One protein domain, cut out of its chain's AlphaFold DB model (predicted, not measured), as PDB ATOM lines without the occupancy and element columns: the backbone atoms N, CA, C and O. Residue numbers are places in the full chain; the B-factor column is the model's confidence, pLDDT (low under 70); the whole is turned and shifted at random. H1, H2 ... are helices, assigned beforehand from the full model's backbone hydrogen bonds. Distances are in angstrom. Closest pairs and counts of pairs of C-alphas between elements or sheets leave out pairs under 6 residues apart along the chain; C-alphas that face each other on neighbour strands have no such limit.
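This is residues 153 to 203 of the 448 residues of the protein "Hypothetical protein" of Noctiluca scintillans (UniProt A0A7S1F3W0). One long helix, H1, has two shorter helices, H2 and H3, set as a V along its later part; the V's corner is at the link of residues 189 and 190. H3 packs on H1 while H2 only comes near it, and residues 153 to 159 of H1 stick out as a free arm. The printed part has 51 residues with three named helices in the order H1, H2, H3 and no named strand, and its class is all helix. It is only just compact, close to loose, with a radius of gyration of the C-alphas of 11.6 A and spans of 35 by 24 by 15 A.

H1, residues 153 to 175, and H2, residues 180 to 188, are close but not clearly touching; their closest C-alphas, those of Gln 168 and Leu 186, are 7.1 A apart. They run opposite ways at a shallow tilt of 31 degrees. H3, residues 191 to 203, touches H1, with the C-alphas of Leu 164 and Ala 191 closest at 5.7 A. These two run the same way at a shallow tilt of 29 degrees. H2 and H3 are close but not clearly touching, with the C-alphas of Leu 186 and Leu 194 closest at 7.6 A, and run opposite ways at a steep tilt of 56 degrees. In H1, H2 and H3 every O i to N i+4 pair is within hydrogen-bond range.

H1 begins at C-alpha 153, (-42.021, -34.147, 3.245), and measures 33.3 A from first to last C-alpha. H2 measures 12.9 A, from C-alpha 180 at (-10.167, -27.801, -5.457). H3 measures 17.3 A and ends at C-alpha 203, (-10.555, -43.539, 13.067).

The two C-alphas farthest apart, those of Glu 153 and Ser 177, are 36.2 A apart. The printed part has no cut, and both links are tight. The mean pLDDT of the printed part is 77.5, and residues 153 to 159 and 201 to 203 are under 70.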
ATOM      1  N   GLU A 153     -43.056 -33.579   4.115       68.31
ATOM      2  CA  GLU A 153     -42.021 -34.147   3.245       68.31
ATOM      3  C   GLU A 153     -41.013 -33.106   2.747       68.31
ATOM      4  O   GLU A 153     -39.838 -33.417   2.572       68.31
ATOM      5  N   GLN A 154     -41.422 -31.840   2.623       65.56
ATOM      6  CA  GLN A 154     -40.478 -30.739   2.411       65.56
ATOM      7  C   GLN A 154     -39.622 -30.459   3.651       65.56
ATOM      8  O   GLN A 154     -38.444 -30.145   3.507       65.56
ATOM      9  N   ILE A 155     -40.186 -30.595   4.855       60.69
ATOM     10  CA  ILE A 155     -39.439 -30.463   6.115       60.69
ATOM     11  C   ILE A 155     -38.439 -31.617   6.270       60.69
ATOM     12  O   ILE A 155     -37.299 -31.368   6.648       60.69
ATOM     13  N   ARG A 156     -38.819 -32.853   5.912       69.06
ATOM     14  CA  ARG A 156     -37.929 -34.026   5.949       69.06
ATOM     15  C   ARG A 156     -36.730 -33.861   5.018       69.06
ATOM     16  O   ARG A 156     -35.597 -33.997   5.459       69.06
ATOM     17  N   VAL A 157     -36.979 -33.473   3.766       67.12
ATOM     18  CA  VAL A 157     -35.912 -33.224   2.781       67.12
ATOM     19  C   VAL A 157     -35.031 -32.037   3.192       67.12
ATOM     20  O   VAL A 157     -33.823 -32.082   3.003       67.12
ATOM     21  N   ALA A 158     -35.598 -30.981   3.784       56.12
ATOM     22  CA  ALA A 158     -34.807 -29.852   4.278       56.12
ATOM     23  C   ALA A 158     -33.921 -30.221   5.483       56.12
ATOM     24  O   ALA A 158     -32.831 -29.668   5.602       56.12
ATOM     25  N   SER A 159     -34.367 -31.149   6.339       66.38
ATOM     26  CA  SER A 159     -33.560 -31.696   7.437       66.38
ATOM     27  C   SER A 159     -32.389 -32.518   6.901       66.38
ATOM     28  O   SER A 159     -31.254 -32.244   7.258       66.38
ATOM     29  N   GLU A 160     -32.648 -33.442   5.968       72.50
ATOM     30  CA  GLU A 160     -31.602 -34.285   5.364       72.50
ATOM     31  C   GLU A 160     -30.526 -33.453   4.636       72.50
ATOM     32  O   GLU A 160     -29.350 -33.807   4.645       72.50
ATOM     33  N   ILE A 161     -30.905 -32.321   4.030       70.19
ATOM     34  CA  ILE A 161     -29.954 -31.402   3.382       70.19
ATOM     35  C   ILE A 161     -29.115 -30.635   4.413       70.19
ATOM     36  O   ILE A 161     -27.922 -30.442   4.190       70.19
ATOM     37  N   ALA A 162     -29.715 -30.196   5.524       70.94
ATOM     38  CA  ALA A 162     -28.986 -29.499   6.583       70.94
ATOM     39  C   ALA A 162     -27.936 -30.414   7.232       70.94
ATOM     40  O   ALA A 162     -26.796 -29.994   7.422       70.94
ATOM     41  N   ASP A 163     -28.298 -31.679   7.461       80.81
ATOM     42  CA  ASP A 163     -27.396 -32.691   8.009       80.81
ATOM     43  C   ASP A 163     -26.225 -32.972   7.044       80.81
ATOM     44  O   ASP A 163     -25.076 -33.112   7.465       80.81
ATOM     45  N   LEU A 164     -26.479 -32.983   5.728       82.75
ATOM     46  CA  LEU A 164     -25.436 -33.179   4.715       82.75
ATOM     47  C   LEU A 164     -24.443 -32.006   4.650       82.75
ATOM     48  O   LEU A 164     -23.236 -32.231   4.563       82.75
ATOM     49  N   GLU A 165     -24.924 -30.759   4.694       82.44
ATOM     50  CA  GLU A 165     -24.054 -29.572   4.695       82.44
ATOM     51  C   GLU A 165     -23.180 -29.511   5.961       82.44
ATOM     52  O   GLU A 165     -22.006 -29.137   5.882       82.44
ATOM     53  N   GLU A 166     -23.721 -29.917   7.113       84.44
ATOM     54  CA  GLU A 166     -22.978 -30.009   8.373       84.44
ATOM     55  C   GLU A 166     -21.882 -31.084   8.313       84.44
ATOM     56  O   GLU A 166     -20.728 -30.801   8.649       84.44
ATOM     57  N   LEU A 167     -22.193 -32.274   7.788       81.19
ATOM     58  CA  LEU A 167     -21.209 -33.343   7.580       81.19
ATOM     59  C   LEU A 167     -20.090 -32.912   6.622       81.19
ATOM     60  O   LEU A 167     -18.908 -33.129   6.895       81.19
ATOM     61  N   GLN A 168     -20.425 -32.233   5.522       82.75
ATOM     62  CA  GLN A 168     -19.426 -31.682   4.601       82.75
ATOM     63  C   GLN A 168     -18.532 -30.628   5.273       82.75
ATOM     64  O   GLN A 168     -17.338 -30.541   4.966       82.75
ATOM     65  N   LEU A 169     -19.083 -29.820   6.186       81.94
ATOM     66  CA  LEU A 169     -18.314 -28.845   6.957       81.94
ATOM     67  C   LEU A 169     -17.348 -29.534   7.932       81.94
ATOM     68  O   LEU A 169     -16.185 -29.136   8.001       81.94
ATOM     69  N   GLN A 170     -17.794 -30.581   8.634       76.44
ATOM     70  CA  GLN A 170     -16.952 -31.369   9.540       76.44
ATOM     71  C   GLN A 170     -15.779 -32.021   8.802       76.44
ATOM     72  O   GLN A 170     -14.631 -31.863   9.217       76.44
ATOM     73  N   VAL A 171     -16.027 -32.650   7.647       80.12
ATOM     74  CA  VAL A 171     -14.955 -33.240   6.826       80.12
ATOM     75  C   VAL A 171     -13.947 -32.184   6.367       80.12
ATOM     76  O   VAL A 171     -12.740 -32.416   6.412       80.12
ATOM     77  N   ARG A 172     -14.414 -30.991   5.967       80.12
ATOM     78  CA  ARG A 172     -13.524 -29.877   5.588       80.12
ATOM     79  C   ARG A 172     -12.663 -29.395   6.752       80.12
ATOM     80  O   ARG A 172     -11.508 -29.046   6.530       80.12
ATOM     81  N   LEU A 173     -13.207 -29.361   7.968       76.75
ATOM     82  CA  LEU A 173     -12.449 -28.988   9.163       76.75
ATOM     83  C   LEU A 173     -11.386 -30.040   9.503       76.75
ATOM     84  O   LEU A 173     -10.243 -29.665   9.755       76.75
ATOM     85  N   LEU A 174     -11.730 -31.331   9.436       72.44
ATOM     86  CA  LEU A 174     -10.809 -32.439   9.721       72.44
ATOM     87  C   LEU A 174      -9.657 -32.530   8.707       72.44
ATOM     88  O   LEU A 174      -8.503 -32.729   9.085       72.44
ATOM     89  N   LEU A 175      -9.947 -32.341   7.418       74.88
ATOM     90  CA  LEU A 175      -8.940 -32.413   6.353       74.88
ATOM     91  C   LEU A 175      -8.089 -31.137   6.220       74.88
ATOM     92  O   LEU A 175      -7.043 -31.155   5.570       74.88
ATOM     93  N   GLY A 176      -8.504 -30.023   6.829       81.62
ATOM     94  CA  GLY A 176      -7.806 -28.744   6.728       81.62
ATOM     95  C   GLY A 176      -7.825 -28.167   5.304       81.62
ATOM     96  O   GLY A 176      -8.880 -27.939   4.710       81.62
ATOM     97  N   SER A 177      -6.650 -27.860   4.749       73.38
ATOM     98  CA  SER A 177      -6.524 -27.289   3.403       73.38
ATOM     99  C   SER A 177      -6.618 -28.369   2.321       73.38
ATOM    100  O   SER A 177      -5.602 -28.913   1.902       73.38
ATOM    101  N   ILE A 178      -7.839 -28.629   1.852       79.12
ATOM    102  CA  ILE A 178      -8.116 -29.487   0.691       79.12
ATOM    103  C   ILE A 178      -7.962 -28.731  -0.637       79.12
ATOM    104  O   ILE A 178      -8.305 -27.545  -0.750       79.12
ATOM    105  N   SER A 179      -7.472 -29.426  -1.660       82.44
ATOM    106  CA  SER A 179      -7.410 -28.941  -3.039       82.44
ATOM    107  C   SER A 179      -8.811 -28.752  -3.645       82.44
ATOM    108  O   SER A 179      -9.825 -29.221  -3.121       82.44
ATOM    109  N   ALA A 180      -8.893 -28.025  -4.766       80.19
ATOM    110  CA  ALA A 180     -10.167 -27.801  -5.457       80.19
ATOM    111  C   ALA A 180     -10.780 -29.107  -5.992       80.19
ATOM    112  O   ALA A 180     -11.998 -29.255  -5.968       80.19
ATOM    113  N   GLU A 181      -9.935 -30.048  -6.418       81.62
ATOM    114  CA  GLU A 181     -10.337 -31.361  -6.932       81.62
ATOM    115  C   GLU A 181     -10.905 -32.239  -5.805       81.62
ATOM    116  O   GLU A 181     -11.969 -32.834  -5.953       81.62
ATOM    117  N   GLU A 182     -10.273 -32.237  -4.629       79.94
ATOM    118  CA  GLU A 182     -10.782 -32.945  -3.444       79.94
ATOM    119  C   GLU A 182     -12.107 -32.361  -2.943       79.94
ATOM    120  O   GLU A 182     -12.984 -33.099  -2.493       79.94
ATOM    121  N   ARG A 183     -12.297 -31.040  -3.062       82.56
ATOM    122  CA  ARG A 183     -13.570 -30.397  -2.719       82.56
ATOM    123  C   ARG A 183     -14.707 -30.853  -3.634       82.56
ATOM    124  O   ARG A 183     -15.795 -31.108  -3.129       82.56
ATOM    125  N   GLU A 184     -14.460 -30.948  -4.939       87.56
ATOM    126  CA  GLU A 184     -15.462 -31.414  -5.907       87.56
ATOM    127  C   GLU A 184     -15.828 -32.885  -5.656       87.56
ATOM    128  O   GLU A 184     -17.006 -33.238  -5.671       87.56
ATOM    129  N   CYS A 185     -14.844 -33.722  -5.305       81.25
ATOM    130  CA  CYS A 185     -15.095 -35.096  -4.872       81.25
ATOM    131  C   CYS A 185     -15.970 -35.155  -3.609       81.25
ATOM    132  O   CYS A 185     -16.962 -35.881  -3.608       81.25
ATOM    133  N   LEU A 186     -15.671 -34.367  -2.567       84.06
ATOM    134  CA  LEU A 186     -16.470 -34.332  -1.330       84.06
ATOM    135  C   LEU A 186     -17.916 -33.872  -1.555       84.06
ATOM    136  O   LEU A 186     -18.826 -34.364  -0.895       84.06
ATOM    137  N   GLU A 187     -18.136 -32.942  -2.486       88.62
ATOM    138  CA  GLU A 187     -19.479 -32.466  -2.838       88.62
ATOM    139  C   GLU A 187     -20.308 -33.523  -3.585       88.62
ATOM    140  O   GLU A 187     -21.534 -33.419  -3.625       88.62
ATOM    141  N   SER A 188     -19.658 -34.548  -4.146       90.19
ATOM    142  CA  SER A 188     -20.320 -35.658  -4.839       90.19
ATOM    143  C   SER A 188     -20.667 -36.856  -3.945       90.19
ATOM    144  O   SER A 188     -21.417 -37.725  -4.392       90.19
ATOM    145  N   LEU A 189     -20.152 -36.899  -2.709       86.19
ATOM    146  CA  LEU A 189     -20.375 -38.003  -1.770       86.19
ATOM    147  C   LEU A 189     -21.761 -37.937  -1.117       86.19
ATOM    148  O   LEU A 189     -22.273 -36.857  -0.806       86.19
ATOM    149  N   SER A 190     -22.355 -39.106  -0.867       91.31
ATOM    150  CA  SER A 190     -23.581 -39.219  -0.071       91.31
ATOM    151  C   SER A 190     -23.322 -38.962   1.422       91.31
ATOM    152  O   SER A 190     -22.179 -38.945   1.880       91.31
ATOM    153  N   ALA A 191     -24.389 -38.785   2.210       84.25
ATOM    154  CA  ALA A 191     -24.278 -38.625   3.663       84.25
ATOM    155  C   ALA A 191     -23.605 -39.839   4.327       84.25
ATOM    156  O   ALA A 191     -22.779 -39.677   5.219       84.25
ATOM    157  N   GLU A 192     -23.923 -41.053   3.871       83.12
ATOM    158  CA  GLU A 192     -23.326 -42.292   4.373       83.12
ATOM    159  C   GLU A 192     -21.839 -42.387   4.025       83.12
ATOM    160  O   GLU A 192     -21.032 -42.773   4.868       83.12
ATOM    161  N   GLU A 193     -21.463 -41.997   2.806       87.62
ATOM    162  CA  GLU A 193     -20.064 -41.965   2.379       87.62
ATOM    163  C   GLU A 193     -19.271 -40.907   3.153       87.62
ATOM    164  O   GLU A 193     -18.151 -41.177   3.576       87.62
ATOM    165  N   LEU A 194     -19.860 -39.734   3.415       86.56
ATOM    166  CA  LEU A 194     -19.254 -38.701   4.257       86.56
ATOM    167  C   LEU A 194     -19.097 -39.164   5.703       86.56
ATOM    168  O   LEU A 194     -18.027 -38.981   6.268       86.56
ATOM    169  N   LEU A 195     -20.105 -39.811   6.293       78.75
ATOM    170  CA  LEU A 195     -20.001 -40.403   7.630       78.75
ATOM    171  C   LEU A 195     -18.925 -41.485   7.690       78.75
ATOM    172  O   LEU A 195     -18.219 -41.592   8.692       78.75
ATOM    173  N   GLN A 196     -18.767 -42.267   6.623       80.12
ATOM    174  CA  GLN A 196     -17.698 -43.251   6.533       80.12
ATOM    175  C   GLN A 196     -16.328 -42.581   6.398       80.12
ATOM    176  O   GLN A 196     -15.398 -43.026   7.061       80.12
ATOM    177  N   VAL A 197     -16.217 -41.485   5.636       81.12
ATOM    178  CA  VAL A 197     -15.005 -40.657   5.555       81.12
ATOM    179  C   VAL A 197     -14.671 -40.045   6.915       81.12
ATOM    180  O   VAL A 197     -13.536 -40.187   7.348       81.12
ATOM    181  N   ILE A 198     -15.636 -39.449   7.621       77.62
ATOM    182  CA  ILE A 198     -15.463 -38.924   8.987       77.62
ATOM    183  C   ILE A 198     -15.024 -40.047   9.919       77.62
ATOM    184  O   ILE A 198     -13.996 -39.915  10.558       77.62
ATOM    185  N   SER A 199     -15.707 -41.193   9.915       72.69
ATOM    186  CA  SER A 199     -15.345 -42.340  10.757       72.69
ATOM    187  C   SER A 199     -13.957 -42.886  10.429       72.69
ATOM    188  O   SER A 199     -13.254 -43.342  11.323       72.69
ATOM    189  N   THR A 200     -13.531 -42.849   9.162       73.81
ATOM    190  CA  THR A 200     -12.148 -43.180   8.804       73.81
ATOM    191  C   THR A 200     -11.177 -42.079   9.173       73.81
ATOM    192  O   THR A 200     -10.072 -42.419   9.533       73.81
ATOM    193  N   LEU A 201     -11.545 -40.798   9.131       68.81
ATOM    194  CA  LEU A 201     -10.659 -39.691   9.495       68.81
ATOM    195  C   LEU A 201     -10.463 -39.620  11.010       68.81
ATOM    196  O   LEU A 201      -9.325 -39.640  11.468       68.81
ATOM    197  N   GLU A 202     -11.557 -39.670  11.765       68.44
ATOM    198  CA  GLU A 202     -11.600 -39.820  13.221       68.44
ATOM    199  C   GLU A 202     -11.000 -41.169  13.654       68.44
ATOM    200  O   GLU A 202     -10.277 -41.242  14.638       68.44
ATOM    201  N   GLY A 203     -11.200 -42.235  12.871       53.94
ATOM    202  CA  GLY A 203     -10.555 -43.539  13.067       53.94
ATOM    203  C   GLY A 203      -9.089 -43.603  12.614       53.94
ATOM    204  O   GLY A 203      -8.373 -44.526  12.994       53.94
TER     205      GLY A 203